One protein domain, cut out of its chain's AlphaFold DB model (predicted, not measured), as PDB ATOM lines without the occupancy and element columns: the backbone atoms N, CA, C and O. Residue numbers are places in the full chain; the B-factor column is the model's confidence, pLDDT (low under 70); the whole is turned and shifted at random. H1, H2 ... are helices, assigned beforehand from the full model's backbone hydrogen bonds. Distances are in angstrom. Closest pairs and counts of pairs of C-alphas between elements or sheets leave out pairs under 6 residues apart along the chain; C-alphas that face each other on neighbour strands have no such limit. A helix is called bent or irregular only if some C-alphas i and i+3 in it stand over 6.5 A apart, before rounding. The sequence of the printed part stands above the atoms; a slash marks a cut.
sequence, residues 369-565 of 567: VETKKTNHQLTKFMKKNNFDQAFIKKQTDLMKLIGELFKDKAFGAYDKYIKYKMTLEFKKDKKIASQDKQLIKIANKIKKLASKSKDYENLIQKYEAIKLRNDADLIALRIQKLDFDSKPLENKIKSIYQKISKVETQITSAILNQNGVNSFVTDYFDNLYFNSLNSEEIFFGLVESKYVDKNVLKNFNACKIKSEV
ATOM      1  N   VAL A 369     160.760 155.975 181.269       78.50
ATOM      2  CA  VAL A 369     161.041 154.533 181.382       78.50
ATOM      3  C   VAL A 369     159.800 153.724 181.027       78.50
ATOM      4  O   VAL A 369     159.913 152.707 180.340       78.50
ATOM      5  N   GLU A 370     158.627 154.177 181.459       77.94
ATOM      6  CA  GLU A 370     157.365 153.487 181.208       77.94
ATOM      7  C   GLU A 370     156.965 153.560 179.736       77.94
ATOM      8  O   GLU A 370     156.724 152.527 179.119       77.94
ATOM      9  N   THR A 371     157.081 154.738 179.122       80.81
ATOM     10  CA  THR A 371     156.864 154.914 177.679       80.81
ATOM     11  C   THR A 371     157.840 154.054 176.873       80.81
ATOM     12  O   THR A 371     157.453 153.392 175.914       80.81
ATOM     13  N   LYS A 372     159.117 153.972 177.278       83.81
ATOM     14  CA  LYS A 372     160.096 153.100 176.604       83.81
ATOM     15  C   LYS A 372     159.696 151.622 176.682       83.81
ATOM     16  O   LYS A 372     159.917 150.882 175.723       83.81
ATOM     17  N   LYS A 373     159.109 151.182 177.800       83.88
ATOM     18  CA  LYS A 373     158.571 149.821 177.939       83.88
ATOM     19  C   LYS A 373     157.353 149.605 177.049       83.88
ATOM     20  O   LYS A 373     157.317 148.576 176.378       83.88
ATOM     21  N   THR A 374     156.420 150.553 177.002       84.31
ATOM     22  CA  THR A 374     155.256 150.506 176.104       84.31
ATOM     23  C   THR A 374     155.705 150.410 174.645       84.31
ATOM     24  O   THR A 374     155.331 149.463 173.956       84.31
ATOM     25  N   ASN A 375     156.637 151.267 174.216       85.62
ATOM     26  CA  ASN A 375     157.231 151.229 172.875       85.62
ATOM     27  C   ASN A 375     157.887 149.871 172.567       85.62
ATOM     28  O   ASN A 375     157.740 149.321 171.474       85.62
ATOM     29  N   HIS A 376     158.614 149.299 173.532       86.44
ATOM     30  CA  HIS A 376     159.230 147.983 173.367       86.44
ATOM     31  C   HIS A 376     158.187 146.865 173.238       86.44
ATOM     32  O   HIS A 376     158.341 145.988 172.387       86.44
ATOM     33  N   GLN A 377     157.123 146.893 174.047       84.81
ATOM     34  CA  GLN A 377     156.025 145.928 173.954       84.81
ATOM     35  C   GLN A 377     155.319 146.018 172.603       84.81
ATOM     36  O   GLN A 377     155.094 144.984 171.977       84.81
ATOM     37  N   LEU A 378     155.053 147.235 172.128       85.81
ATOM     38  CA  LEU A 378     154.439 147.467 170.830       85.81
ATOM     39  C   LEU A 378     155.319 146.949 169.687       85.81
ATOM     40  O   LEU A 378     154.866 146.193 168.832       85.81
ATOM     41  N   THR A 379     156.616 147.264 169.722       85.00
ATOM     42  CA  THR A 379     157.582 146.767 168.729       85.00
ATOM     43  C   THR A 379     157.657 145.240 168.733       85.00
ATOM     44  O   THR A 379     157.693 144.609 167.678       85.00
ATOM     45  N   LYS A 380     157.671 144.621 169.921       87.19
ATOM     46  CA  LYS A 380     157.688 143.162 170.067       87.19
ATOM     47  C   LYS A 380     156.406 142.529 169.525       87.19
ATOM     48  O   LYS A 380     156.487 141.484 168.885       87.19
ATOM     49  N   PHE A 381     155.254 143.152 169.761       85.88
ATOM     50  CA  PHE A 381     153.971 142.718 169.215       85.88
ATOM     51  C   PHE A 381     153.964 142.772 167.683       85.88
ATOM     52  O   PHE A 381     153.665 141.760 167.054       85.88
ATOM     53  N   MET A 382     154.374 143.892 167.081       85.25
ATOM     54  CA  MET A 382     154.430 144.028 165.618       85.25
ATOM     55  C   MET A 382     155.384 143.003 164.983       85.25
ATOM     56  O   MET A 382     155.024 142.341 164.013       85.25
ATOM     57  N   LYS A 383     156.572 142.796 165.573       85.19
ATOM     58  CA  LYS A 383     157.538 141.786 165.101       85.19
ATOM     59  C   LYS A 383     157.003 140.358 165.200       85.19
ATOM     60  O   LYS A 383     157.213 139.571 164.290       85.19
ATOM     61  N   LYS A 384     156.328 140.016 166.302       86.00
ATOM     62  CA  LYS A 384     155.777 138.669 166.516       86.00
ATOM     63  C   LYS A 384     154.663 138.331 165.517       86.00
ATOM     64  O   LYS A 384     154.455 137.161 165.227       86.00
ATOM     65  N   ASN A 385     153.958 139.343 165.017       82.94
ATOM     66  CA  ASN A 385     152.825 139.190 164.109       82.94
ATOM     67  C   ASN A 385     153.172 139.503 162.642       82.94
ATOM     68  O   ASN A 385     152.266 139.759 161.857       82.94
ATOM     69  N   ASN A 386     154.459 139.478 162.275       83.19
ATOM     70  CA  ASN A 386     154.945 139.618 160.895       83.19
ATOM     71  C   ASN A 386     154.488 140.899 160.169       83.19
ATOM     72  O   ASN A 386     154.229 140.874 158.970       83.19
ATOM     73  N   PHE A 387     154.403 142.028 160.879       84.19
ATOM     74  CA  PHE A 387     154.170 143.325 160.238       84.19
ATOM     75  C   PHE A 387     155.357 143.685 159.330       84.19
ATOM     76  O   PHE A 387     156.503 143.341 159.637       84.19
ATOM     77  N   ASP A 388     155.093 144.416 158.244       86.38
ATOM     78  CA  ASP A 388     156.125 144.848 157.297       86.38
ATOM     79  C   ASP A 388     157.247 145.656 157.986       86.38
ATOM     80  O   ASP A 388     157.005 146.488 158.866       86.38
ATOM     81  N   GLN A 389     158.499 145.429 157.576       84.12
ATOM     82  CA  GLN A 389     159.654 146.101 158.167       84.12
ATOM     83  C   GLN A 389     159.634 147.615 157.936       84.12
ATOM     84  O   GLN A 389     160.027 148.360 158.842       84.12
ATOM     85  N   ALA A 390     159.160 148.087 156.776       85.69
ATOM     86  CA  ALA A 390     159.058 149.523 156.522       85.69
ATOM     87  C   ALA A 390     157.998 150.165 157.431       85.69
ATOM     88  O   ALA A 390     158.244 151.225 158.019       85.69
ATOM     89  N   PHE A 391     156.871 149.478 157.646       86.75
ATOM     90  CA  PHE A 391     155.860 149.883 158.623       86.75
ATOM     91  C   PHE A 391     156.425 149.941 160.050       86.75
ATOM     92  O   PHE A 391     156.311 150.974 160.714       86.75
ATOM     93  N   ILE A 392     157.100 148.880 160.515       85.25
ATOM     94  CA  ILE A 392     157.709 148.838 161.857       85.25
ATOM     95  C   ILE A 392     158.701 149.991 162.041       85.25
ATOM     96  O   ILE A 392     158.705 150.634 163.095       85.25
ATOM     97  N   LYS A 393     159.532 150.281 161.032       87.69
ATOM     98  CA  LYS A 393     160.498 151.386 161.077       87.69
ATOM     99  C   LYS A 393     159.792 152.737 161.222       87.69
ATOM    100  O   LYS A 393     160.121 153.479 162.145       87.69
ATOM    101  N   LYS A 394     158.758 152.997 160.412       87.50
ATOM    102  CA  LYS A 394     157.944 154.225 160.479       87.50
ATOM    103  C   LYS A 394     157.316 154.427 161.861       87.50
ATOM    104  O   LYS A 394     157.436 155.510 162.432       87.50
ATOM    105  N   GLN A 395     156.716 153.382 162.439       88.81
ATOM    106  CA  GLN A 395     156.153 153.461 163.793       88.81
ATOM    107  C   GLN A 395     157.236 153.654 164.858       88.81
ATOM    108  O   GLN A 395     157.046 154.386 165.827       88.81
ATOM    109  N   THR A 396     158.407 153.040 164.678       85.31
ATOM    110  CA  THR A 396     159.542 153.206 165.596       85.31
ATOM    111  C   THR A 396     160.073 154.634 165.604       85.31
ATOM    112  O   THR A 396     160.444 155.135 166.665       85.31
ATOM    113  N   ASP A 397     160.077 155.314 164.462       86.00
ATOM    114  CA  ASP A 397     160.502 156.710 164.381       86.00
ATOM    115  C   ASP A 397     159.474 157.661 165.027       86.00
ATOM    116  O   ASP A 397     159.866 158.545 165.790       86.00
ATOM    117  N   LEU A 398     158.168 157.404 164.875       85.19
ATOM    118  CA  LEU A 398     157.125 158.113 165.639       85.19
ATOM    119  C   LEU A 398     157.267 157.884 167.155       85.19
ATOM    120  O   LEU A 398     157.202 158.822 167.950       85.19
ATOM    121  N   MET A 399     157.564 156.652 167.574       83.75
ATOM    122  CA  MET A 399     157.850 156.326 168.976       83.75
ATOM    123  C   MET A 399     159.096 157.050 169.522       83.75
ATOM    124  O   MET A 399     159.148 157.363 170.718       83.75
ATOM    125  N   LYS A 400     160.108 157.330 168.685       85.50
ATOM    126  CA  LYS A 400     161.278 158.138 169.081       85.50
ATOM    127  C   LYS A 400     160.905 159.600 169.295       85.50
ATOM    128  O   LYS A 400     161.377 160.173 170.274       85.50
ATOM    129  N   LEU A 401     160.032 160.162 168.455       85.06
ATOM    130  CA  LEU A 401     159.538 161.533 168.607       85.06
ATOM    131  C   LEU A 401     158.863 161.732 169.972       85.06
ATOM    132  O   LEU A 401     159.145 162.704 170.670       85.06
ATOM    133  N   ILE A 402     158.054 160.761 170.410       81.69
ATOM    134  CA  ILE A 402     157.492 160.745 171.769       81.69
ATOM    135  C   ILE A 402     158.621 160.807 172.815       81.69
ATOM    136  O   ILE A 402     158.591 161.627 173.732       81.69
ATOM    137  N   GLY A 403     159.658 159.979 172.657       78.62
ATOM    138  CA  GLY A 403     160.828 159.964 173.540       78.62
ATOM    139  C   GLY A 403     161.627 161.276 173.581       78.62
ATOM    140  O   GLY A 403     162.255 161.566 174.602       78.62
ATOM    141  N   GLU A 404     161.615 162.063 172.505       82.75
ATOM    142  CA  GLU A 404     162.235 163.391 172.439       82.75
ATOM    143  C   GLU A 404     161.396 164.462 173.128       82.75
ATOM    144  O   GLU A 404     161.951 165.259 173.883       82.75
ATOM    145  N   LEU A 405     160.072 164.431 172.959       83.50
ATOM    146  CA  LEU A 405     159.154 165.331 173.664       83.50
ATOM    147  C   LEU A 405     159.290 165.191 175.189       83.50
ATOM    148  O   LEU A 405     159.262 166.186 175.911       83.50
ATOM    149  N   PHE A 406     159.563 163.980 175.682       76.88
ATOM    150  CA  PHE A 406     159.858 163.722 177.096       76.88
ATOM    151  C   PHE A 406     161.197 164.279 177.607       76.88
ATOM    152  O   PHE A 406     161.468 164.203 178.806       76.88
ATOM    153  N   LYS A 407     162.067 164.813 176.739       79.62
ATOM    154  CA  LYS A 407     163.303 165.494 177.161       79.62
ATOM    155  C   LYS A 407     163.077 166.970 177.512       79.62
ATOM    156  O   LYS A 407     164.023 167.604 177.980       79.62
ATOM    157  N   ASP A 408     161.880 167.528 177.298       84.25
ATOM    158  CA  ASP A 408     161.599 168.926 177.647       84.25
ATOM    159  C   ASP A 408     161.804 169.152 179.156       84.25
ATOM    160  O   ASP A 408     161.285 168.421 180.005       84.25
ATOM    161  N   LYS A 409     162.560 170.202 179.497       82.56
ATOM    162  CA  LYS A 409     162.856 170.596 180.882       82.56
ATOM    163  C   LYS A 409     161.590 170.922 181.691       82.56
ATOM    164  O   LYS A 409     161.638 170.875 182.918       82.56
ATOM    165  N   ALA A 410     160.474 171.228 181.022       83.06
ATOM    166  CA  ALA A 410     159.175 171.470 181.641       83.06
ATOM    167  C   ALA A 410     158.707 170.293 182.504       83.06
ATOM    168  O   ALA A 410     158.180 170.537 183.585       83.06
ATOM    169  N   PHE A 411     158.961 169.044 182.090       76.81
ATOM    170  CA  PHE A 411     158.610 167.867 182.893       76.81
ATOM    171  C   PHE A 411     159.341 167.880 184.236       76.81
ATOM    172  O   PHE A 411     158.706 167.870 185.280       76.81
ATOM    173  N   GLY A 412     160.665 168.066 184.240       75.12
ATOM    174  CA  GLY A 412     161.428 168.116 185.494       75.12
ATOM    175  C   GLY A 412     160.997 169.248 186.441       75.12
ATOM    176  O   GLY A 412     161.024 169.079 187.662       75.12
ATOM    177  N   ALA A 413     160.579 170.397 185.897       81.06
ATOM    178  CA  ALA A 413     160.012 171.491 186.687       81.06
ATOM    179  C   ALA A 413     158.627 171.134 187.252       81.06
ATOM    180  O   ALA A 413     158.356 171.404 188.425       81.06
ATOM    181  N   TYR A 414     157.782 170.487 186.447       80.81
ATOM    182  CA  TYR A 414     156.440 170.061 186.833       80.81
ATOM    183  C   TYR A 414     156.484 168.989 187.929       80.81
ATOM    184  O   TYR A 414     155.799 169.108 188.942       80.81
ATOM    185  N   ASP A 415     157.404 168.031 187.828       74.31
ATOM    186  CA  ASP A 415     157.619 167.003 188.850       74.31
ATOM    187  C   ASP A 415     158.053 167.620 190.182       74.31
ATOM    188  O   ASP A 415     157.688 167.142 191.260       74.31
ATOM    189  N   LYS A 416     158.871 168.679 190.130       79.69
ATOM    190  CA  LYS A 416     159.320 169.409 191.322       79.69
ATOM    191  C   LYS A 416     158.156 170.157 191.974       79.69
ATOM    192  O   LYS A 416     158.053 170.140 193.201       79.69
ATOM    193  N   TYR A 417     157.278 170.750 191.163       82.81
ATOM    194  CA  TYR A 417     156.030 171.369 191.608       82.81
ATOM    195  C   TYR A 417     155.109 170.345 192.289       82.81
ATOM    196  O   TYR A 417     154.788 170.534 193.462       82.81
ATOM    197  N   ILE A 418     154.788 169.223 191.631       76.00
ATOM    198  CA  ILE A 418     153.932 168.169 192.205       76.00
ATOM    199  C   ILE A 418     154.523 167.661 193.526       76.00
ATOM    200  O   ILE A 418     153.830 167.597 194.540       76.00
ATOM    201  N   LYS A 419     155.831 167.365 193.568       73.62
ATOM    202  CA  LYS A 419     156.507 166.917 194.801       73.62
ATOM    203  C   LYS A 419     156.363 167.919 195.945       73.62
ATOM    204  O   LYS A 419     156.175 167.520 197.100       73.62
ATOM    205  N   TYR A 420     156.485 169.208 195.645       79.00
ATOM    206  CA  TYR A 420     156.351 170.255 196.647       79.00
ATOM    207  C   TYR A 420     154.901 170.408 197.119       79.00
ATOM    208  O   TYR A 420     154.670 170.447 198.329       79.00
ATOM    209  N   LYS A 421     153.934 170.382 196.191       81.56
ATOM    210  CA  LYS A 421     152.496 170.399 196.488       81.56
ATOM    211  C   LYS A 421     152.101 169.260 197.424       81.56
ATOM    212  O   LYS A 421     151.602 169.524 198.515       81.56
ATOM    213  N   MET A 422     152.458 168.021 197.086       73.94
ATOM    214  CA  MET A 422     152.156 166.843 197.915       73.94
ATOM    215  C   MET A 422     152.774 166.934 199.319       73.94
ATOM    216  O   MET A 422     152.206 166.464 200.304       73.94
ATOM    217  N   THR A 423     153.945 167.565 199.447       77.25
ATOM    218  CA  THR A 423     154.576 167.790 200.758       77.25
ATOM    219  C   THR A 423     153.792 168.802 201.597       77.25
ATOM    220  O   THR A 423     153.705 168.650 202.818       77.25
ATOM    221  N   LEU A 424     153.242 169.844 200.968       78.94
ATOM    222  CA  LEU A 424     152.388 170.823 201.640       78.94
ATOM    223  C   LEU A 424     151.034 170.219 202.017       78.94
ATOM    224  O   LEU A 424     150.610 170.413 203.152       78.94
ATOM    225  N   GLU A 425     150.411 169.436 201.136       75.31
ATOM    226  CA  GLU A 425     149.166 168.717 201.437       75.31
ATOM    227  C   GLU A 425     149.338 167.786 202.639       75.31
ATOM    228  O   GLU A 425     148.591 167.886 203.607       75.31
ATOM    229  N   PHE A 426     150.422 167.006 202.684       70.69
ATOM    230  CA  PHE A 426     150.720 166.172 203.849       70.69
ATOM    231  C   PHE A 426     150.893 166.984 205.148       70.69
ATOM    232  O   PHE A 426     150.469 166.560 206.226       70.69
ATOM    233  N   LYS A 427     151.534 168.161 205.081       78.12
ATOM    234  CA  LYS A 427     151.673 169.051 206.247       78.12
ATOM    235  C   LYS A 427     150.326 169.617 206.691       78.12
ATOM    236  O   LYS A 427     150.111 169.729 207.899       78.12
ATOM    237  N   LYS A 428     149.452 169.956 205.738       80.75
ATOM    238  CA  LYS A 428     148.082 170.412 205.985       80.75
ATOM    239  C   LYS A 428     147.297 169.329 206.724       80.75
ATOM    240  O   LYS A 428     146.834 169.581 207.831       80.75
ATOM    241  N   ASP A 429     147.269 168.109 206.197       74.31
ATOM    242  CA  ASP A 429     146.515 166.996 206.787       74.31
ATOM    243  C   ASP A 429     147.031 166.635 208.184       74.31
ATOM    244  O   ASP A 429     146.257 166.396 209.110       74.31
ATOM    245  N   LYS A 430     148.355 166.684 208.394       76.81
ATOM    246  CA  LYS A 430     148.953 166.496 209.724       76.81
ATOM    247  C   LYS A 430     148.504 167.573 210.719       76.81
ATOM    248  O   LYS A 430     148.303 167.267 211.896       76.81
ATOM    249  N   LYS A 431     148.390 168.830 210.278       80.50
ATOM    250  CA  LYS A 431     147.913 169.941 211.114       80.50
ATOM    251  C   LYS A 431     146.430 169.788 211.446       80.50
ATOM    252  O   LYS A 431     146.105 169.913 212.623       80.50
ATOM    253  N   ILE A 432     145.601 169.414 210.471       77.56
ATOM    254  CA  ILE A 432     144.175 169.102 210.666       77.56
ATOM    255  C   ILE A 432     144.022 167.975 211.695       77.56
ATOM    256  O   ILE A 432     143.432 168.178 212.750       77.56
ATOM    257  N   ALA A 433     144.688 166.836 211.491       73.69
ATOM    258  CA  ALA A 433     144.610 165.703 212.416       73.69
ATOM    259  C   ALA A 433     145.098 166.045 213.839       73.69
ATOM    260  O   ALA A 433     144.596 165.520 214.834       73.69
ATOM    261  N   SER A 434     146.102 166.922 213.960       78.25
ATOM    262  CA  SER A 434     146.578 167.418 215.255       78.25
ATOM    263  C   SER A 434     145.549 168.319 215.941       78.25
ATOM    264  O   SER A 434     145.397 168.239 217.161       78.25
ATOM    265  N   GLN A 435     144.887 169.191 215.183       78.94
ATOM    266  CA  GLN A 435     143.842 170.091 215.665       78.94
ATOM    267  C   GLN A 435     142.609 169.295 216.103       78.94
ATOM    268  O   GLN A 435     142.155 169.466 217.232       78.94
ATOM    269  N   ASP A 436     142.161 168.332 215.296       76.56
ATOM    270  CA  ASP A 436     141.038 167.447 215.618       76.56
ATOM    271  C   ASP A 436     141.283 166.670 216.913       76.56
ATOM    272  O   ASP A 436     140.424 166.623 217.792       76.56
ATOM    273  N   LYS A 437     142.497 166.133 217.112       80.94
ATOM    274  CA  LYS A 437     142.866 165.475 218.377       80.94
ATOM    275  C   LYS A 437     142.752 166.409 219.583       80.94
ATOM    276  O   LYS A 437     142.312 165.975 220.650       80.94
ATOM    277  N   GLN A 438     143.160 167.672 219.447       80.31
ATOM    278  CA  GLN A 438     143.045 168.659 220.525       80.31
ATOM    279  C   GLN A 438     141.581 169.019 220.801       80.31
ATOM    280  O   GLN A 438     141.175 169.025 221.965       80.31
ATOM    281  N   LEU A 439     140.785 169.237 219.750       81.31
ATOM    282  CA  LEU A 439     139.354 169.524 219.852       81.31
ATOM    283  C   LEU A 439     138.600 168.368 220.511       81.31
ATOM    284  O   LEU A 439     137.847 168.604 221.450       81.31
ATOM    285  N   ILE A 440     138.861 167.120 220.111       79.69
ATOM    286  CA  ILE A 440     138.262 165.922 220.722       79.69
ATOM    287  C   ILE A 440     138.648 165.818 222.203       79.69
ATOM    288  O   ILE A 440     137.799 165.548 223.054       79.69
ATOM    289  N   LYS A 441     139.917 166.074 222.549       82.06
ATOM    290  CA  LYS A 441     140.387 166.032 223.943       82.06
ATOM    291  C   LYS A 441     139.701 167.087 224.814       82.06
ATOM    292  O   LYS A 441     139.352 166.787 225.953       82.06
ATOM    293  N   ILE A 442     139.512 168.302 224.300       79.31
ATOM    294  CA  ILE A 442     138.825 169.381 225.021       79.31
ATOM    295  C   ILE A 442     137.321 169.110 225.091       79.31
ATOM    296  O   ILE A 442     136.759 169.192 226.177       79.31
ATOM    297  N   ALA A 443     136.689 168.682 223.997       77.25
ATOM    298  CA  ALA A 443     135.277 168.309 223.969       77.25
ATOM    299  C   ALA A 443     134.956 167.205 224.991       77.25
ATOM    300  O   ALA A 443     133.965 167.293 225.713       77.25
ATOM    301  N   ASN A 444     135.832 166.206 225.135       81.12
ATOM    302  CA  ASN A 444     135.686 165.159 226.149       81.12
ATOM    303  C   ASN A 444     135.847 165.677 227.587       81.12
ATOM    304  O   ASN A 444     135.246 165.111 228.497       81.12
ATOM    305  N   LYS A 445     136.637 166.735 227.816       80.81
ATOM    306  CA  LYS A 445     136.729 167.398 229.129       80.81
ATOM    307  C   LYS A 445     135.492 168.246 229.422       80.81
ATOM    308  O   LYS A 445     134.973 168.165 230.526       80.81
ATOM    309  N   ILE A 446     134.995 168.985 228.429       79.44
ATOM    310  CA  ILE A 446     133.758 169.775 228.521       79.44
ATOM    311  C   ILE A 446     132.574 168.863 228.868       79.44
ATOM    312  O   ILE A 446     131.833 169.168 229.793       79.44
ATOM    313  N   LYS A 447     132.445 167.698 228.211       78.69
ATOM    314  CA  LYS A 447     131.390 166.705 228.501       78.69
ATOM    315  C   LYS A 447     131.389 166.181 229.943       78.69
ATOM    316  O   LYS A 447     130.363 165.689 230.394       78.69
ATOM    317  N   LYS A 448     132.526 166.237 230.645       78.19
ATOM    318  CA  LYS A 448     132.671 165.760 232.031       78.19
ATOM    319  C   LYS A 448     132.421 166.849 233.078       78.19
ATOM    320  O   LYS A 448     132.442 166.545 234.265       78.19
ATOM    321  N   LEU A 449     132.229 168.100 232.663       76.75
ATOM    322  CA  LEU A 449     132.046 169.244 233.552       76.75
ATOM    323  C   LEU A 449     130.588 169.711 233.534       76.75
ATOM    324  O   LEU A 449     129.939 169.713 232.491       76.75
ATOM    325  N   ALA A 450     130.081 170.136 234.693       62.44
ATOM    326  CA  ALA A 450     128.775 170.775 234.788       62.44
ATOM    327  C   ALA A 450     128.802 172.146 234.090       62.44
ATOM    328  O   ALA A 450     129.759 172.906 234.245       62.44
ATOM    329  N   SER A 451     127.729 172.482 233.370       62.47
ATOM    330  CA  SER A 451     127.606 173.637 232.461       62.47
ATOM    331  C   SER A 451     127.720 175.034 233.102       62.47
ATOM    332  O   SER A 451     127.539 176.031 232.414       62.47
ATOM    333  N   LYS A 452     128.027 175.126 234.404       60.84
ATOM    334  CA  LYS A 452     128.159 176.379 235.173       60.84
ATOM    335  C   LYS A 452     129.495 176.524 235.919       60.84
ATOM    336  O   LYS A 452     129.631 177.413 236.754       60.84
ATOM    337  N   SER A 453     130.477 175.648 235.683       68.44
ATOM    338  CA  SER A 453     131.792 175.786 236.320       68.44
ATOM    339  C   SER A 453     132.682 176.782 235.565       68.44
ATOM    340  O   SER A 453     132.682 176.832 234.338       68.44
ATOM    341  N   LYS A 454     133.511 177.545 236.287       71.25
ATOM    342  CA  LYS A 454     134.502 178.470 235.696       71.25
ATOM    343  C   LYS A 454     135.483 177.756 234.744       71.25
ATOM    344  O   LYS A 454     135.985 178.338 233.786       71.25
ATOM    345  N   ASP A 455     135.714 176.464 234.977       71.81
ATOM    346  CA  ASP A 455     136.521 175.597 234.114       71.81
ATOM    347  C   ASP A 455     135.816 175.199 232.809       71.81
ATOM    348  O   ASP A 455     136.487 174.988 231.797       71.81
ATOM    349  N   TYR A 456     134.481 175.119 232.803       73.25
ATOM    350  CA  TYR A 456     133.681 174.849 231.606       73.25
ATOM    351  C   TYR A 456     133.810 175.997 230.592       73.25
ATOM    352  O   TYR A 456     134.165 175.754 229.438       73.25
ATOM    353  N   GLU A 457     133.638 177.244 231.037       74.31
ATOM    354  CA  GLU A 457     133.790 178.439 230.190       74.31
ATOM    355  C   GLU A 457     135.218 178.578 229.636       74.31
ATOM    356  O   GLU A 457     135.409 178.771 228.433       74.31
ATOM    357  N   ASN A 458     136.239 178.370 230.477       78.81
ATOM    358  CA  ASN A 458     137.646 178.387 230.056       78.81
ATOM    359  C   ASN A 458     137.969 177.322 228.993       78.81
ATOM    360  O   ASN A 458     138.806 177.542 228.110       78.81
ATOM    361  N   LEU A 459     137.354 176.138 229.074       78.69
ATOM    362  CA  LEU A 459     137.561 175.076 228.090       78.69
ATOM    363  C   LEU A 459     136.816 175.337 226.782       78.69
ATOM    364  O   LEU A 459     137.360 174.994 225.733       78.69
ATOM    365  N   ILE A 460     135.639 175.966 226.818       77.75
ATOM    366  CA  ILE A 460     134.931 176.412 225.610       77.75
ATOM    367  C   ILE A 460     135.745 177.477 224.877       77.75
ATOM    368  O   ILE A 460     136.000 177.316 223.686       77.75
ATOM    369  N   GLN A 461     136.265 178.487 225.578       78.94
ATOM    370  CA  GLN A 461     137.126 179.498 224.951       78.94
ATOM    371  C   GLN A 461     138.380 178.875 224.319       78.94
ATOM    372  O   GLN A 461     138.759 179.219 223.200       78.94
ATOM    373  N   LYS A 462     139.009 177.897 224.989       78.31
ATOM    374  CA  LYS A 462     140.133 177.140 224.407       78.31
ATOM    375  C   LYS A 462     139.712 176.293 223.203       78.31
ATOM    376  O   LYS A 462     140.484 176.184 222.252       78.31
ATOM    377  N   TYR A 463     138.527 175.683 223.240       79.69
ATOM    378  CA  TYR A 463     137.972 174.913 222.127       79.69
ATOM    379  C   TYR A 463     137.753 175.806 220.901       79.69
ATOM    380  O   TYR A 463     138.219 175.472 219.814       79.69
ATOM    381  N   GLU A 464     137.121 176.964 221.081       78.38
ATOM    382  CA  GLU A 464     136.878 177.937 220.014       78.38
ATOM    383  C   GLU A 464     138.181 178.517 219.461       78.38
ATOM    384  O   GLU A 464     138.368 178.533 218.246       78.38
ATOM    385  N   ALA A 465     139.135 178.879 220.324       75.50
ATOM    386  CA  ALA A 465     140.448 179.369 219.902       75.50
ATOM    387  C   ALA A 465     141.236 178.334 219.077       75.50
ATOM    388  O   ALA A 465     141.915 178.686 218.113       75.50
ATOM    389  N   ILE A 466     141.144 177.043 219.426       71.06
ATOM    390  CA  ILE A 466     141.759 175.965 218.638       71.06
ATOM    391  C   ILE A 466     140.982 175.724 217.344       71.06
ATOM    392  O   ILE A 466     141.604 175.449 216.322       71.06
ATOM    393  N   LYS A 467     139.652 175.836 217.348       71.31
ATOM    394  CA  LYS A 467     138.818 175.699 216.145       71.31
ATOM    395  C   LYS A 467     139.115 176.802 215.121       71.31
ATOM    396  O   LYS A 467     139.172 176.513 213.935       71.31
ATOM    397  N   LEU A 468     139.396 178.020 215.588       67.50
ATOM    398  CA  LEU A 468     139.789 179.196 214.795       67.50
ATOM    399  C   LEU A 468     141.271 179.211 214.366       67.50
ATOM    400  O   LEU A 468     141.772 180.217 213.864       67.50
ATOM    401  N   ARG A 469     142.027 178.131 214.594       68.31
ATOM    402  CA  ARG A 469     143.470 178.102 214.331       68.31
ATOM    403  C   ARG A 469     143.770 177.962 212.831       68.31
ATOM    404  O   ARG A 469     143.784 176.859 212.300       68.31
ATOM    405  N   ASN A 470     144.149 179.071 212.197       64.19
ATOM    406  CA  ASN A 470     144.417 179.203 210.752       64.19
ATOM    407  C   ASN A 470     145.669 178.468 210.211       64.19
ATOM    408  O   ASN A 470     146.056 178.686 209.066       64.19
ATOM    409  N   ASP A 471     146.356 177.620 210.986       73.75
ATOM    410  CA  ASP A 471     147.605 176.966 210.545       73.75
ATOM    411  C   ASP A 471     147.399 176.093 209.291       73.75
ATOM    412  O   ASP A 471     148.257 176.054 208.407       73.75
ATOM    413  N   ALA A 472     146.283 175.357 209.234       74.38
ATOM    414  CA  ALA A 472     145.929 174.524 208.086       74.38
ATOM    415  C   ALA A 472     145.488 175.383 206.891       74.38
ATOM    416  O   ALA A 472     145.907 175.116 205.764       74.38
ATOM    417  N   ASP A 473     144.745 176.458 207.150       77.06
ATOM    418  CA  ASP A 473     144.264 177.394 206.130       77.06
ATOM    419  C   ASP A 473     145.407 178.197 205.500       77.06
ATOM    420  O   ASP A 473     145.441 178.386 204.288       77.06
ATOM    421  N   LEU A 474     146.424 178.578 206.278       79.50
ATOM    422  CA  LEU A 474     147.666 179.181 205.779       79.50
ATOM    423  C   LEU A 474     148.400 178.250 204.808       79.50
ATOM    424  O   LEU A 474     148.938 178.693 203.789       79.50
ATOM    425  N   ILE A 475     148.429 176.949 205.105       80.56
ATOM    426  CA  ILE A 475     149.013 175.954 204.200       80.56
ATOM    427  C   ILE A 475     148.119 175.776 202.968       80.56
ATOM    428  O   ILE A 475     148.651 175.683 201.863       80.56
ATOM    429  N   ALA A 476     146.792 175.783 203.124       80.44
ATOM    430  CA  ALA A 476     145.846 175.720 202.012       80.44
ATOM    431  C   ALA A 476     145.998 176.920 201.058       80.44
ATOM    432  O   ALA A 476     146.121 176.723 199.853       80.44
ATOM    433  N   LEU A 477     146.120 178.140 201.586       81.81
ATOM    434  CA  LEU A 477     146.412 179.352 200.814       81.81
ATOM    435  C   LEU A 477     147.766 179.260 200.102       81.81
ATOM    436  O   LEU A 477     147.897 179.664 198.947       81.81
ATOM    437  N   ARG A 478     148.784 178.684 200.756       83.81
ATOM    438  CA  ARG A 478     150.093 178.449 200.130       83.81
ATOM    439  C   ARG A 478     150.004 177.458 198.971       83.81
ATOM    440  O   ARG A 478     150.688 177.661 197.973       83.81
ATOM    441  N   ILE A 479     149.182 176.416 199.094       83.75
ATOM    442  CA  ILE A 479     148.899 175.471 198.004       83.75
ATOM    443  C   ILE A 479     148.158 176.187 196.872       83.75
ATOM    444  O   ILE A 479     148.568 176.079 195.724       83.75
ATOM    445  N   GLN A 480     147.139 176.987 197.188       84.50
ATOM    446  CA  GLN A 480     146.366 177.726 196.190       84.50
ATOM    447  C   GLN A 480     147.234 178.722 195.405       84.50
ATOM    448  O   GLN A 480     147.131 178.812 194.182       84.50
ATOM    449  N   LYS A 481     148.142 179.427 196.089       86.12
ATOM    450  CA  LYS A 481     149.136 180.292 195.445       86.12
ATOM    451  C   LYS A 481     150.082 179.491 194.547       86.12
ATOM    452  O   LYS A 481     150.337 179.892 193.420       86.12
ATOM    453  N   LEU A 482     150.562 178.342 195.025       86.19
ATOM    454  CA  LEU A 482     151.423 177.450 194.246       86.19
ATOM    455  C   LEU A 482     150.728 176.949 192.965       86.19
ATOM    456  O   LEU A 482     151.355 176.874 191.910       86.19
ATOM    457  N   ASP A 483     149.439 176.621 193.047       84.31
ATOM    458  CA  ASP A 483     148.618 176.216 191.900       84.31
ATOM    459  C   ASP A 483     148.431 177.373 190.911       84.31
ATOM    460  O   ASP A 483     148.528 177.190 189.700       84.31
ATOM    461  N   PHE A 484     148.238 178.595 191.409       84.38
ATOM    462  CA  PHE A 484     148.177 179.777 190.555       84.38
ATOM    463  C   PHE A 484     149.501 180.024 189.813       84.38
ATOM    464  O   PHE A 484     149.496 180.176 188.591       84.38
ATOM    465  N   ASP A 485     150.627 179.994 190.530       83.31
ATOM    466  CA  ASP A 485     151.966 180.242 189.981       83.31
ATOM    467  C   ASP A 485     152.401 179.154 188.973       83.31
ATOM    468  O   ASP A 485     153.218 179.404 188.085       83.31
ATOM    469  N   SER A 486     151.851 177.939 189.081       84.19
ATOM    470  CA  SER A 486     152.180 176.799 188.214       84.19
ATOM    471  C   SER A 486     151.302 176.673 186.961       84.19
ATOM    472  O   SER A 486     151.683 175.938 186.047       84.19
ATOM    473  N   LYS A 487     150.210 177.443 186.826       85.19
ATOM    474  CA  LYS A 487     149.330 177.436 185.633       85.19
ATOM    475  C   LYS A 487     150.060 177.548 184.284       85.19
ATOM    476  O   LYS A 487     149.720 176.799 183.366       85.19
ATOM    477  N   PRO A 488     151.058 178.437 184.095       85.50
ATOM    478  CA  PRO A 488     151.785 178.515 182.824       85.50
ATOM    479  C   PRO A 488     152.536 177.218 182.499       85.50
ATOM    480  O   PRO A 488     152.598 176.793 181.344       85.50
ATOM    481  N   LEU A 489     153.082 176.569 183.529       86.06
ATOM    482  CA  LEU A 489     153.793 175.303 183.412       86.06
ATOM    483  C   LEU A 489     152.829 174.148 183.110       86.06
ATOM    484  O   LEU A 489     153.110 173.353 182.215       86.06
ATOM    485  N   GLU A 490     151.676 174.099 183.781       82.75
ATOM    486  CA  GLU A 490     150.599 173.140 183.495       82.75
ATOM    487  C   GLU A 490     150.104 173.252 182.055       82.75
ATOM    488  O   GLU A 490     150.013 172.249 181.347       82.75
ATOM    489  N   ASN A 491     149.858 174.473 181.578       86.31
ATOM    490  CA  ASN A 491     149.447 174.712 180.197       86.31
ATOM    491  C   ASN A 491     150.508 174.232 179.198       86.31
ATOM    492  O   ASN A 491     150.175 173.613 178.183       86.31
ATOM    493  N   LYS A 492     151.796 174.451 179.499       87.31
ATOM    494  CA  LYS A 492     152.895 173.944 178.670       87.31
ATOM    495  C   LYS A 492     152.908 172.412 178.641       87.31
ATOM    496  O   LYS A 492     152.964 171.840 177.554       87.31
ATOM    497  N   ILE A 493     152.798 171.746 179.790       85.19
ATOM    498  CA  ILE A 493     152.729 170.276 179.879       85.19
ATOM    499  C   ILE A 493     151.519 169.736 179.109       85.19
ATOM    500  O   ILE A 493     151.668 168.836 178.283       85.19
ATOM    501  N   LYS A 494     150.344 170.348 179.282       86.25
ATOM    502  CA  LYS A 494     149.116 169.989 178.563       86.25
ATOM    503  C   LYS A 494     149.288 170.097 177.047       86.25
ATOM    504  O   LYS A 494     148.852 169.210 176.317       86.25
ATOM    505  N   SER A 495     149.985 171.129 176.569       86.31
ATOM    506  CA  SER A 495     150.298 171.280 175.140       86.31
ATOM    507  C   SER A 495     151.221 170.168 174.620       86.31
ATOM    508  O   SER A 495     151.049 169.688 173.498       86.31
ATOM    509  N   ILE A 496     152.180 169.713 175.435       85.12
ATOM    510  CA  ILE A 496     153.076 168.607 175.083       85.12
ATOM    511  C   ILE A 496     152.298 167.286 175.076       85.12
ATOM    512  O   ILE A 496     152.445 166.516 174.129       85.12
ATOM    513  N   TYR A 497     151.409 167.046 176.044       83.00
ATOM    514  CA  TYR A 497     150.544 165.862 176.027       83.00
ATOM    515  C   TYR A 497     149.631 165.811 174.816       83.00
ATOM    516  O   TYR A 497     149.495 164.751 174.218       83.00
ATOM    517  N   GLN A 498     149.065 166.940 174.393       85.44
ATOM    518  CA  GLN A 498     148.280 166.985 173.160       85.44
ATOM    519  C   GLN A 498     149.117 166.594 171.935       85.44
ATOM    520  O   GLN A 498     148.624 165.895 171.054       85.44
ATOM    521  N   LYS A 499     150.393 167.000 171.877       87.25
ATOM    522  CA  LYS A 499     151.307 166.569 170.807       87.25
ATOM    523  C   LYS A 499     151.584 165.069 170.874       87.25
ATOM    524  O   LYS A 499     151.518 164.411 169.843       87.25
ATOM    525  N   ILE A 500     151.855 164.528 172.063       84.44
ATOM    526  CA  ILE A 500     152.117 163.092 172.231       84.44
ATOM    527  C   ILE A 500     150.877 162.264 171.879       84.44
ATOM    528  O   ILE A 500     150.986 161.334 171.091       84.44
ATOM    529  N   SER A 501     149.702 162.649 172.378       83.44
ATOM    530  CA  SER A 501     148.432 161.971 172.105       83.44
ATOM    531  C   SER A 501     148.091 161.963 170.610       83.44
ATOM    532  O   SER A 501     147.609 160.956 170.093       83.44
ATOM    533  N   LYS A 502     148.418 163.032 169.868       86.19
ATOM    534  CA  LYS A 502     148.300 163.034 168.399       86.19
ATOM    535  C   LYS A 502     149.188 161.973 167.745       86.19
ATOM    536  O   LYS A 502     148.725 161.274 166.850       86.19
ATOM    537  N   VAL A 503     150.442 161.845 168.181       86.12
ATOM    538  CA  VAL A 503     151.379 160.839 167.647       86.12
ATOM    539  C   VAL A 503     150.937 159.423 168.027       86.12
ATOM    540  O   VAL A 503     150.972 158.530 167.191       86.12
ATOM    541  N   GLU A 504     150.470 159.221 169.256       82.19
ATOM    542  CA  GLU A 504     149.892 157.957 169.725       82.19
ATOM    543  C   GLU A 504     148.699 157.534 168.863       82.19
ATOM    544  O   GLU A 504     148.709 156.437 168.315       82.19
ATOM    545  N   THR A 505     147.747 158.445 168.636       83.44
ATOM    546  CA  THR A 505     146.567 158.194 167.793       83.44
ATOM    547  C   THR A 505     146.971 157.839 166.358       83.44
ATOM    548  O   THR A 505     146.357 156.982 165.725       83.44
ATOM    549  N   GLN A 506     148.023 158.466 165.819       86.38
ATOM    550  CA  GLN A 506     148.571 158.106 164.504       86.38
ATOM    551  C   GLN A 506     149.148 156.688 164.490       86.38
ATOM    552  O   GLN A 506     148.960 155.964 163.514       86.38
ATOM    553  N   ILE A 507     149.838 156.284 165.559       83.69
ATOM    554  CA  ILE A 507     150.391 154.935 165.690       83.69
ATOM    555  C   ILE A 507     149.252 153.912 165.791       83.69
ATOM    556  O   ILE A 507     149.240 152.944 165.029       83.69
ATOM    557  N   THR A 508     148.278 154.121 166.681       80.88
ATOM    558  CA  THR A 508     147.202 153.149 166.917       80.88
ATOM    559  C   THR A 508     146.225 153.048 165.754       80.88
ATOM    560  O   THR A 508     145.909 151.930 165.350       80.88
ATOM    561  N   SER A 509     145.857 154.156 165.104       82.81
ATOM    562  CA  SER A 509     145.073 154.113 163.854       82.81
ATOM    563  C   SER A 509     145.812 153.404 162.713       82.81
ATOM    564  O   SER A 509     145.223 152.595 161.999       82.81
ATOM    565  N   ALA A 510     147.121 153.627 162.565       83.19
ATOM    566  CA  ALA A 510     147.915 152.935 161.553       83.19
ATOM    567  C   ALA A 510     148.032 151.425 161.817       83.19
ATOM    568  O   ALA A 510     148.163 150.656 160.867       83.19
ATOM    569  N   ILE A 511     148.000 151.002 163.084       82.81
ATOM    570  CA  ILE A 511     147.980 149.589 163.484       82.81
ATOM    571  C   ILE A 511     146.596 148.969 163.274       82.81
ATOM    572  O   ILE A 511     146.528 147.835 162.813       82.81
ATOM    573  N   LEU A 512     145.514 149.698 163.569       82.06
ATOM    574  CA  LEU A 512     144.139 149.250 163.319       82.06
ATOM    575  C   LEU A 512     143.922 148.900 161.839       82.06
ATOM    576  O   LEU A 512     143.267 147.917 161.521       82.06
ATOM    577  N   ASN A 513     144.528 149.682 160.943       82.31
ATOM    578  CA  ASN A 513     144.429 149.494 159.495       82.31
ATOM    579  C   ASN A 513     145.235 148.291 158.962       82.31
ATOM    580  O   ASN A 513     145.290 148.087 157.752       82.31
ATOM    581  N   GLN A 514     145.899 147.513 159.825       82.62
ATOM    582  CA  GLN A 514     146.633 146.308 159.431       82.62
ATOM    583  C   GLN A 514     145.733 145.071 159.507       82.62
ATOM    584  O   GLN A 514     144.963 144.894 160.452       82.62
ATOM    585  N   ASN A 515     145.855 144.181 158.519       70.25
ATOM    586  CA  ASN A 515     144.986 143.010 158.387       70.25
ATOM    587  C   ASN A 515     145.001 142.119 159.644       70.25
ATOM    588  O   ASN A 515     146.048 141.625 160.073       70.25
ATOM    589  N   GLY A 516     143.813 141.861 160.197       69.31
ATOM    590  CA  GLY A 516     143.616 140.978 161.349       69.31
ATOM    591  C   GLY A 516     143.856 141.627 162.717       69.31
ATOM    592  O   GLY A 516     143.931 140.904 163.712       69.31
ATOM    593  N   VAL A 517     143.984 142.956 162.791       77.19
ATOM    594  CA  VAL A 517     144.021 143.703 164.056       77.19
ATOM    595  C   VAL A 517     142.622 144.202 164.412       77.19
ATOM    596  O   VAL A 517     141.938 144.788 163.583       77.19
ATOM    597  N   ASN A 518     142.184 143.972 165.652       79.69
ATOM    598  CA  ASN A 518     140.898 144.452 166.162       79.69
ATOM    599  C   ASN A 518     141.066 145.662 167.099       79.69
ATOM    600  O   ASN A 518     142.167 145.943 167.580       79.69
ATOM    601  N   SER A 519     139.954 146.336 167.407       81.00
ATOM    602  CA  SER A 519     139.931 147.496 168.310       81.00
ATOM    603  C   SER A 519     140.439 147.174 169.718       81.00
ATOM    604  O   SER A 519     141.072 148.007 170.351       81.00
ATOM    605  N   PHE A 520     140.268 145.938 170.199       80.88
ATOM    606  CA  PHE A 520     140.764 145.538 171.521       80.88
ATOM    607  C   PHE A 520     142.290 145.669 171.654       80.88
ATOM    608  O   PHE A 520     142.788 145.994 172.731       80.88
ATOM    609  N   VAL A 521     143.049 145.420 170.580       81.00
ATOM    610  CA  VAL A 521     144.510 145.595 170.583       81.00
ATOM    611  C   VAL A 521     144.888 147.072 170.629       81.00
ATOM    612  O   VAL A 521     145.825 147.427 171.345       81.00
ATOM    613  N   THR A 522     144.183 147.934 169.894       80.75
ATOM    614  CA  THR A 522     144.446 149.378 169.931       80.75
ATOM    615  C   THR A 522     144.057 149.969 171.278       80.75
ATOM    616  O   THR A 522     144.896 150.628 171.881       80.75
ATOM    617  N   ASP A 523     142.901 149.593 171.833       83.62
ATOM    618  CA  ASP A 523     142.455 150.006 173.171       83.62
ATOM    619  C   ASP A 523     143.459 149.585 174.258       83.62
ATOM    620  O   ASP A 523     143.748 150.330 175.197       83.62
ATOM    621  N   TYR A 524     144.040 148.385 174.127       85.44
ATOM    622  CA  TYR A 524     145.094 147.903 175.018       85.44
ATOM    623  C   TYR A 524     146.330 148.815 174.990       85.44
ATOM    624  O   TYR A 524     146.873 149.151 176.049       85.44
ATOM    625  N   PHE A 525     146.789 149.215 173.799       84.31
ATOM    626  CA  PHE A 525     147.953 150.089 173.662       84.31
ATOM    627  C   PHE A 525     147.648 151.543 174.025       84.31
ATOM    628  O   PHE A 525     148.484 152.143 174.697       84.31
ATOM    629  N   ASP A 526     146.467 152.070 173.701       84.69
ATOM    630  CA  ASP A 526     146.020 153.408 174.115       84.69
ATOM    631  C   ASP A 526     145.961 153.506 175.652       84.69
ATOM    632  O   ASP A 526     146.471 154.444 176.270       84.69
ATOM    633  N   ASN A 527     145.420 152.483 176.326       84.75
ATOM    634  CA  ASN A 527     145.402 152.444 177.791       84.75
ATOM    635  C   ASN A 527     146.814 152.330 178.389       84.75
ATOM    636  O   ASN A 527     147.102 152.952 179.416       84.75
ATOM    637  N   LEU A 528     147.715 151.570 177.759       84.38
ATOM    638  CA  LEU A 528     149.119 151.494 178.174       84.38
ATOM    639  C   LEU A 528     149.865 152.814 177.983       84.38
ATOM    640  O   LEU A 528     150.649 153.195 178.855       84.38
ATOM    641  N   TYR A 529     149.655 153.497 176.859       84.00
ATOM    642  CA  TYR A 529     150.273 154.788 176.595       84.00
ATOM    643  C   TYR A 529     149.750 155.835 177.565       84.00
ATOM    644  O   TYR A 529     150.571 156.481 178.220       84.00
ATOM    645  N   PHE A 530     148.433 155.905 177.780       84.62
ATOM    646  CA  PHE A 530     147.828 156.749 178.809       84.62
ATOM    647  C   PHE A 530     148.462 156.516 180.185       84.62
ATOM    648  O   PHE A 530     148.895 157.468 180.835       84.62
ATOM    649  N   ASN A 531     148.574 155.258 180.622       83.06
ATOM    650  CA  ASN A 531     149.190 154.933 181.909       83.06
ATOM    651  C   ASN A 531     150.670 155.335 181.962       83.06
ATOM    652  O   ASN A 531     151.134 155.848 182.975       83.06
ATOM    653  N   SER A 532     151.408 155.154 180.864       83.12
ATOM    654  CA  SER A 532     152.827 155.513 180.791       83.12
ATOM    655  C   SER A 532     153.082 157.023 180.768       83.12
ATOM    656  O   SER A 532     154.058 157.493 181.354       83.12
ATOM    657  N   LEU A 533     152.190 157.788 180.134       80.75
ATOM    658  CA  LEU A 533     152.224 159.250 180.068       80.75
ATOM    659  C   LEU A 533     151.900 159.870 181.423       80.75
ATOM    660  O   LEU A 533     152.556 160.819 181.849       80.75
ATOM    661  N   ASN A 534     150.920 159.295 182.116       78.31
ATOM    662  CA  ASN A 534     150.448 159.773 183.409       78.31
ATOM    663  C   ASN A 534     151.101 159.036 184.583       78.31
ATOM    664  O   ASN A 534     150.616 159.144 185.703       78.31
ATOM    665  N   SER A 535     152.196 158.296 184.369       76.69
ATOM    666  CA  SER A 535     152.726 157.370 185.378       76.69
ATOM    667  C   SER A 535     153.054 158.025 186.716       76.69
ATOM    668  O   SER A 535     152.881 157.422 187.772       76.69
ATOM    669  N   GLU A 536     153.502 159.278 186.695       73.88
ATOM    670  CA  GLU A 536     153.848 160.015 187.907       73.88
ATOM    671  C   GLU A 536     152.609 160.558 188.609       73.88
ATOM    672  O   GLU A 536     152.519 160.464 189.828       73.88
ATOM    673  N   GLU A 537     151.633 161.064 187.860       74.44
ATOM    674  CA  GLU A 537     150.344 161.497 188.408       74.44
ATOM    675  C   GLU A 537     149.579 160.311 189.004       74.44
ATOM    676  O   GLU A 537     149.085 160.405 190.125       74.44
ATOM    677  N   ILE A 538     149.593 159.162 188.323       72.56
ATOM    678  CA  ILE A 538     149.087 157.882 188.832       72.56
ATOM    679  C   ILE A 538     149.856 157.463 190.089       72.56
ATOM    680  O   ILE A 538     149.256 157.059 191.084       72.56
ATOM    681  N   PHE A 539     151.186 157.597 190.096       68.25
ATOM    682  CA  PHE A 539     152.004 157.277 191.267       68.25
ATOM    683  C   PHE A 539     151.651 158.143 192.485       68.25
ATOM    684  O   PHE A 539     151.593 157.626 193.607       68.25
ATOM    685  N   PHE A 540     151.381 159.435 192.275       65.62
ATOM    686  CA  PHE A 540     150.930 160.358 193.319       65.62
ATOM    687  C   PHE A 540     149.433 160.234 193.651       65.62
ATOM    688  O   PHE A 540     149.001 160.826 194.635       65.62
ATOM    689  N   GLY A 541     148.663 159.434 192.902       64.38
ATOM    690  CA  GLY A 541     147.219 159.260 193.100       64.38
ATOM    691  C   GLY A 541     146.374 160.441 192.616       64.38
ATOM    692  O   GLY A 541     145.241 160.590 193.055       64.38
ATOM    693  N   LEU A 542     146.921 161.288 191.738       71.50
ATOM    694  CA  LEU A 542     146.224 162.433 191.140       71.50
ATOM    695  C   LEU A 542     145.329 162.016 189.963       71.50
ATOM    696  O   LEU A 542     144.357 162.699 189.656       71.50
ATOM    697  N   VAL A 543     145.672 160.907 189.301       77.81
ATOM    698  CA  VAL A 543     144.957 160.343 188.149       77.81
ATOM    699  C   VAL A 543     144.806 158.839 188.360       77.81
ATOM    700  O   VAL A 543     145.748 158.173 188.788       77.81
ATOM    701  N   GLU A 544     143.635 158.283 188.054       70.50
ATOM    702  CA  GLU A 544     143.429 156.834 188.090       70.50
ATOM    703  C   GLU A 544     144.046 156.156 186.862       70.50
ATOM    704  O   GLU A 544     143.973 156.660 185.738       70.50
ATOM    705  N   SER A 545     144.661 154.989 187.065       76.62
ATOM    706  CA  SER A 545     145.176 154.198 185.952       76.62
ATOM    707  C   SER A 545     144.033 153.564 185.163       76.62
ATOM    708  O   SER A 545     143.052 153.069 185.716       76.62
ATOM    709  N   LYS A 546     144.186 153.517 183.841       83.19
ATOM    710  CA  LYS A 546     143.288 152.760 182.974       83.19
ATOM    711  C   LYS A 546     143.578 151.268 183.081       83.19
ATOM    712  O   LYS A 546     144.732 150.842 183.175       83.19
ATOM    713  N   TYR A 547     142.527 150.460 183.025       77.12
ATOM    714  CA  TYR A 547     142.652 149.008 183.042       77.12
ATOM    715  C   TYR A 547     143.309 148.485 181.754       77.12
ATOM    716  O   TYR A 547     142.984 148.917 180.648       77.12
ATOM    717  N   VAL A 548     144.234 147.534 181.903       78.25
ATOM    718  CA  VAL A 548     144.976 146.911 180.798       78.25
ATOM    719  C   VAL A 548     144.865 145.392 180.927       78.25
ATOM    720  O   VAL A 548     145.506 144.788 181.793       78.25
ATOM    721  N   ASP A 549     144.071 144.761 180.058       75.00
ATOM    722  CA  ASP A 549     143.941 143.300 180.024       75.00
ATOM    723  C   ASP A 549     145.129 142.655 179.298       75.00
ATOM    724  O   ASP A 549     145.237 142.651 178.071       75.00
ATOM    725  N   LYS A 550     146.028 142.041 180.071       73.44
ATOM    726  CA  LYS A 550     147.225 141.357 179.553       73.44
ATOM    727  C   LYS A 550     146.912 140.135 178.682       73.44
ATOM    728  O   LYS A 550     147.824 139.624 178.027       73.44
ATOM    729  N   ASN A 551     145.676 139.637 178.678       71.75
ATOM    730  CA  ASN A 551     145.282 138.498 177.853       71.75
ATOM    731  C   ASN A 551     145.007 138.885 176.395       71.75
ATOM    732  O   ASN A 551     145.120 138.018 175.528       71.75
ATOM    733  N   VAL A 552     144.757 140.166 176.097       76.56
ATOM    734  CA  VAL A 552     144.492 140.662 174.731       76.56
ATOM    735  C   VAL A 552     145.618 140.272 173.768       76.56
ATOM    736  O   VAL A 552     145.372 139.666 172.728       76.56
ATOM    737  N   LEU A 553     146.878 140.505 174.152       73.44
ATOM    738  CA  LEU A 553     148.034 140.158 173.312       73.44
ATOM    739  C   LEU A 553     148.274 138.645 173.181       73.44
ATOM    740  O   LEU A 553     148.892 138.204 172.212       73.44
ATOM    741  N   LYS A 554     147.841 137.840 174.161       68.50
ATOM    742  CA  LYS A 554     147.972 136.372 174.111       68.50
ATOM    743  C   LYS A 554     146.920 135.746 173.201       68.50
ATOM    744  O   LYS A 554     147.233 134.807 172.478       68.50
ATOM    745  N   ASN A 555     145.712 136.303 173.211       64.75
ATOM    746  CA  ASN A 555     144.564 135.798 172.468       64.75
ATOM    747  C   ASN A 555     144.463 136.365 171.046       64.75
ATOM    748  O   ASN A 555     143.512 136.047 170.341       64.75
ATOM    749  N   PHE A 556     145.441 137.158 170.597       65.38
ATOM    750  CA  PHE A 556     145.468 137.736 169.252       65.38
ATOM    751  C   PHE A 556     145.318 136.674 168.144       65.38
ATOM    752  O   PHE A 556     144.466 136.808 167.271       65.38
ATOM    753  N   ASN A 557     146.046 135.554 168.241       54.62
ATOM    754  CA  ASN A 557     145.920 134.446 167.282       54.62
ATOM    755  C   ASN A 557     144.593 133.678 167.419       54.62
ATOM    756  O   ASN A 557     144.094 133.157 166.430       54.62
ATOM    757  N   ALA A 558     143.997 133.629 168.616       48.22
ATOM    758  CA  ALA A 558     142.689 133.005 168.829       48.22
ATOM    759  C   ALA A 558     141.530 133.882 168.314       48.22
ATOM    760  O   ALA A 558     140.480 133.364 167.947       48.22
ATOM    761  N   CYS A 559     141.721 135.206 168.252       42.94
ATOM    762  CA  CYS A 559     140.747 136.138 167.682       42.94
ATOM    763  C   CYS A 559     140.703 136.082 166.148       42.94
ATOM    764  O   CYS A 559     139.614 136.222 165.600       42.94
ATOM    765  N   LYS A 560     141.826 135.789 165.468       45.06
ATOM    766  CA  LYS A 560     141.834 135.512 164.014       45.06
ATOM    767  C   LYS A 560     140.897 134.357 163.633       45.06
ATOM    768  O   LYS A 560     140.176 134.454 162.649       45.06
ATOM    769  N   ILE A 561     140.836 133.320 164.470       38.19
ATOM    770  CA  ILE A 561     140.005 132.129 164.222       38.19
ATOM    771  C   ILE A 561     138.503 132.448 164.327       38.19
ATOM    772  O   ILE A 561     137.695 131.802 163.673       38.19
ATOM    773  N   LYS A 562     138.090 133.462 165.103       34.81
ATOM    774  CA  LYS A 562     136.666 133.841 165.195       34.81
ATOM    775  C   LYS A 562     136.190 134.753 164.064       34.81
ATOM    776  O   LYS A 562     134.995 134.754 163.793       34.81
ATOM    777  N   SER A 563     137.077 135.507 163.414       35.75
ATOM    778  CA  SER A 563     136.705 136.341 162.260       35.75
ATOM    779  C   SER A 563     136.634 135.560 160.947       35.75
ATOM    780  O   SER A 563     135.892 135.961 160.065       35.75
ATOM    781  N   GLU A 564     137.354 134.441 160.823       33.62
ATOM    782  CA  GLU A 564     137.304 133.569 159.631       33.62
ATOM    783  C   GLU A 564     136.102 132.605 159.623       33.62
ATOM    784  O   GLU A 564     135.842 131.965 158.616       33.62
ATOM    785  N   VAL A 565     135.346 132.505 160.723       33.97
ATOM    786  CA  VAL A 565     134.139 131.651 160.821       33.97
ATOM    787  C   VAL A 565     132.843 132.445 160.555       33.97
ATOM    788  O   VAL A 565     131.760 131.871 160.522       33.97
TER     789      VAL A 565
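Overview. This is residues 369 to 565 of the 567 residues of the protein "PTS EIIC type-1 domain-containing protein" of Spiroplasma clarkii (UniProt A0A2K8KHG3). The model is a wide V of helices: one limb is a bundle of four helices side by side, H1, H2, H5b and H6, and the other is a long arm in which H3 is paired with H4 and H5a. The long helix H5 bends where the limbs meet and runs from the arm into the bundle; small H7 sits in the angle of the V, and H8 ends a long link at the bundle's far end. The bundle is up and down, each helix running against the one before it in the chain. The printed part has 197 residues with eight named helices, H1 to H8 in order, and no named strand: all helix. It is extended, with a radius of gyration of the C-alphas of 26.9 A and spans of 88 by 41 by 19 A, the arm making much of the length.

Arrangement. The longest helix, H5, residues 471 to 512, is by its hydrogen bonds one helix but bent: C-alphas 485 and 488 are 7.4 A apart. Its arms H5a, residues 471 to 485, and H5b, residues 488 to 512, stand at a steep tilt of 63 degrees. H3, residues 409 to 446, touches H5a with residues 421 to 432 alone, opposite ways at a shallow tilt of 18 degrees; the closest C-alphas, of Lys 428 and Ala 472, are 5.1 A apart. H4, residues 454 to 467, forms a hairpin with H3, closest at the C-alphas of Ile 446 and Tyr 456, 5.9 A. H2, residues 389 to 405, touches H5b at a shallow tilt of 8 degrees, closest at Ile 402 and Ile 500, whose C-alphas are 5.9 A apart. H1, residues 369 to 384, forms a hairpin with H2, its closest C-alphas being those of Asn 375 and Met 399, 6.4 A. H6, residues 519 to 533, forms a hairpin with H5b, closest at the C-alphas of Thr 508 and Thr 522, 5.6 A, and touches H1, closest at those of Glu 370 and Ser 532, 5.0 A. H7, residues 535 to 540, touches no helix but is near H3 and H6. H8, residues 556 to 563, is only just apart from H6, the closest C-alphas being 8.0 A apart. Every O i to N i+4 pair is within hydrogen-bond range in H1, H2, H3, H4, H5a, H5b, H6 and H7; in H8, 2 of 4 are.

Along the chain. H1 begins at C-alpha 369 (161.041, 154.533, 181.382). H3 is 55.8 A long and ends at C-alpha 446 (133.758, 169.775, 228.521). H5b measures 36.0 A and H2 24.7 A. H8 ends at C-alpha 563 (136.705, 136.341, 162.260).

Size, cuts and confidence. The two C-alphas farthest apart, of Ala 390 and Lys 452, are 88.7 A apart. The printed part has no cut, and its long link is H7 to H8, residues 541 to 555. Mean pLDDT of the printed part is 77.9; it is under 70 at 23 residues, among them 450 to 453 and 554 to 565.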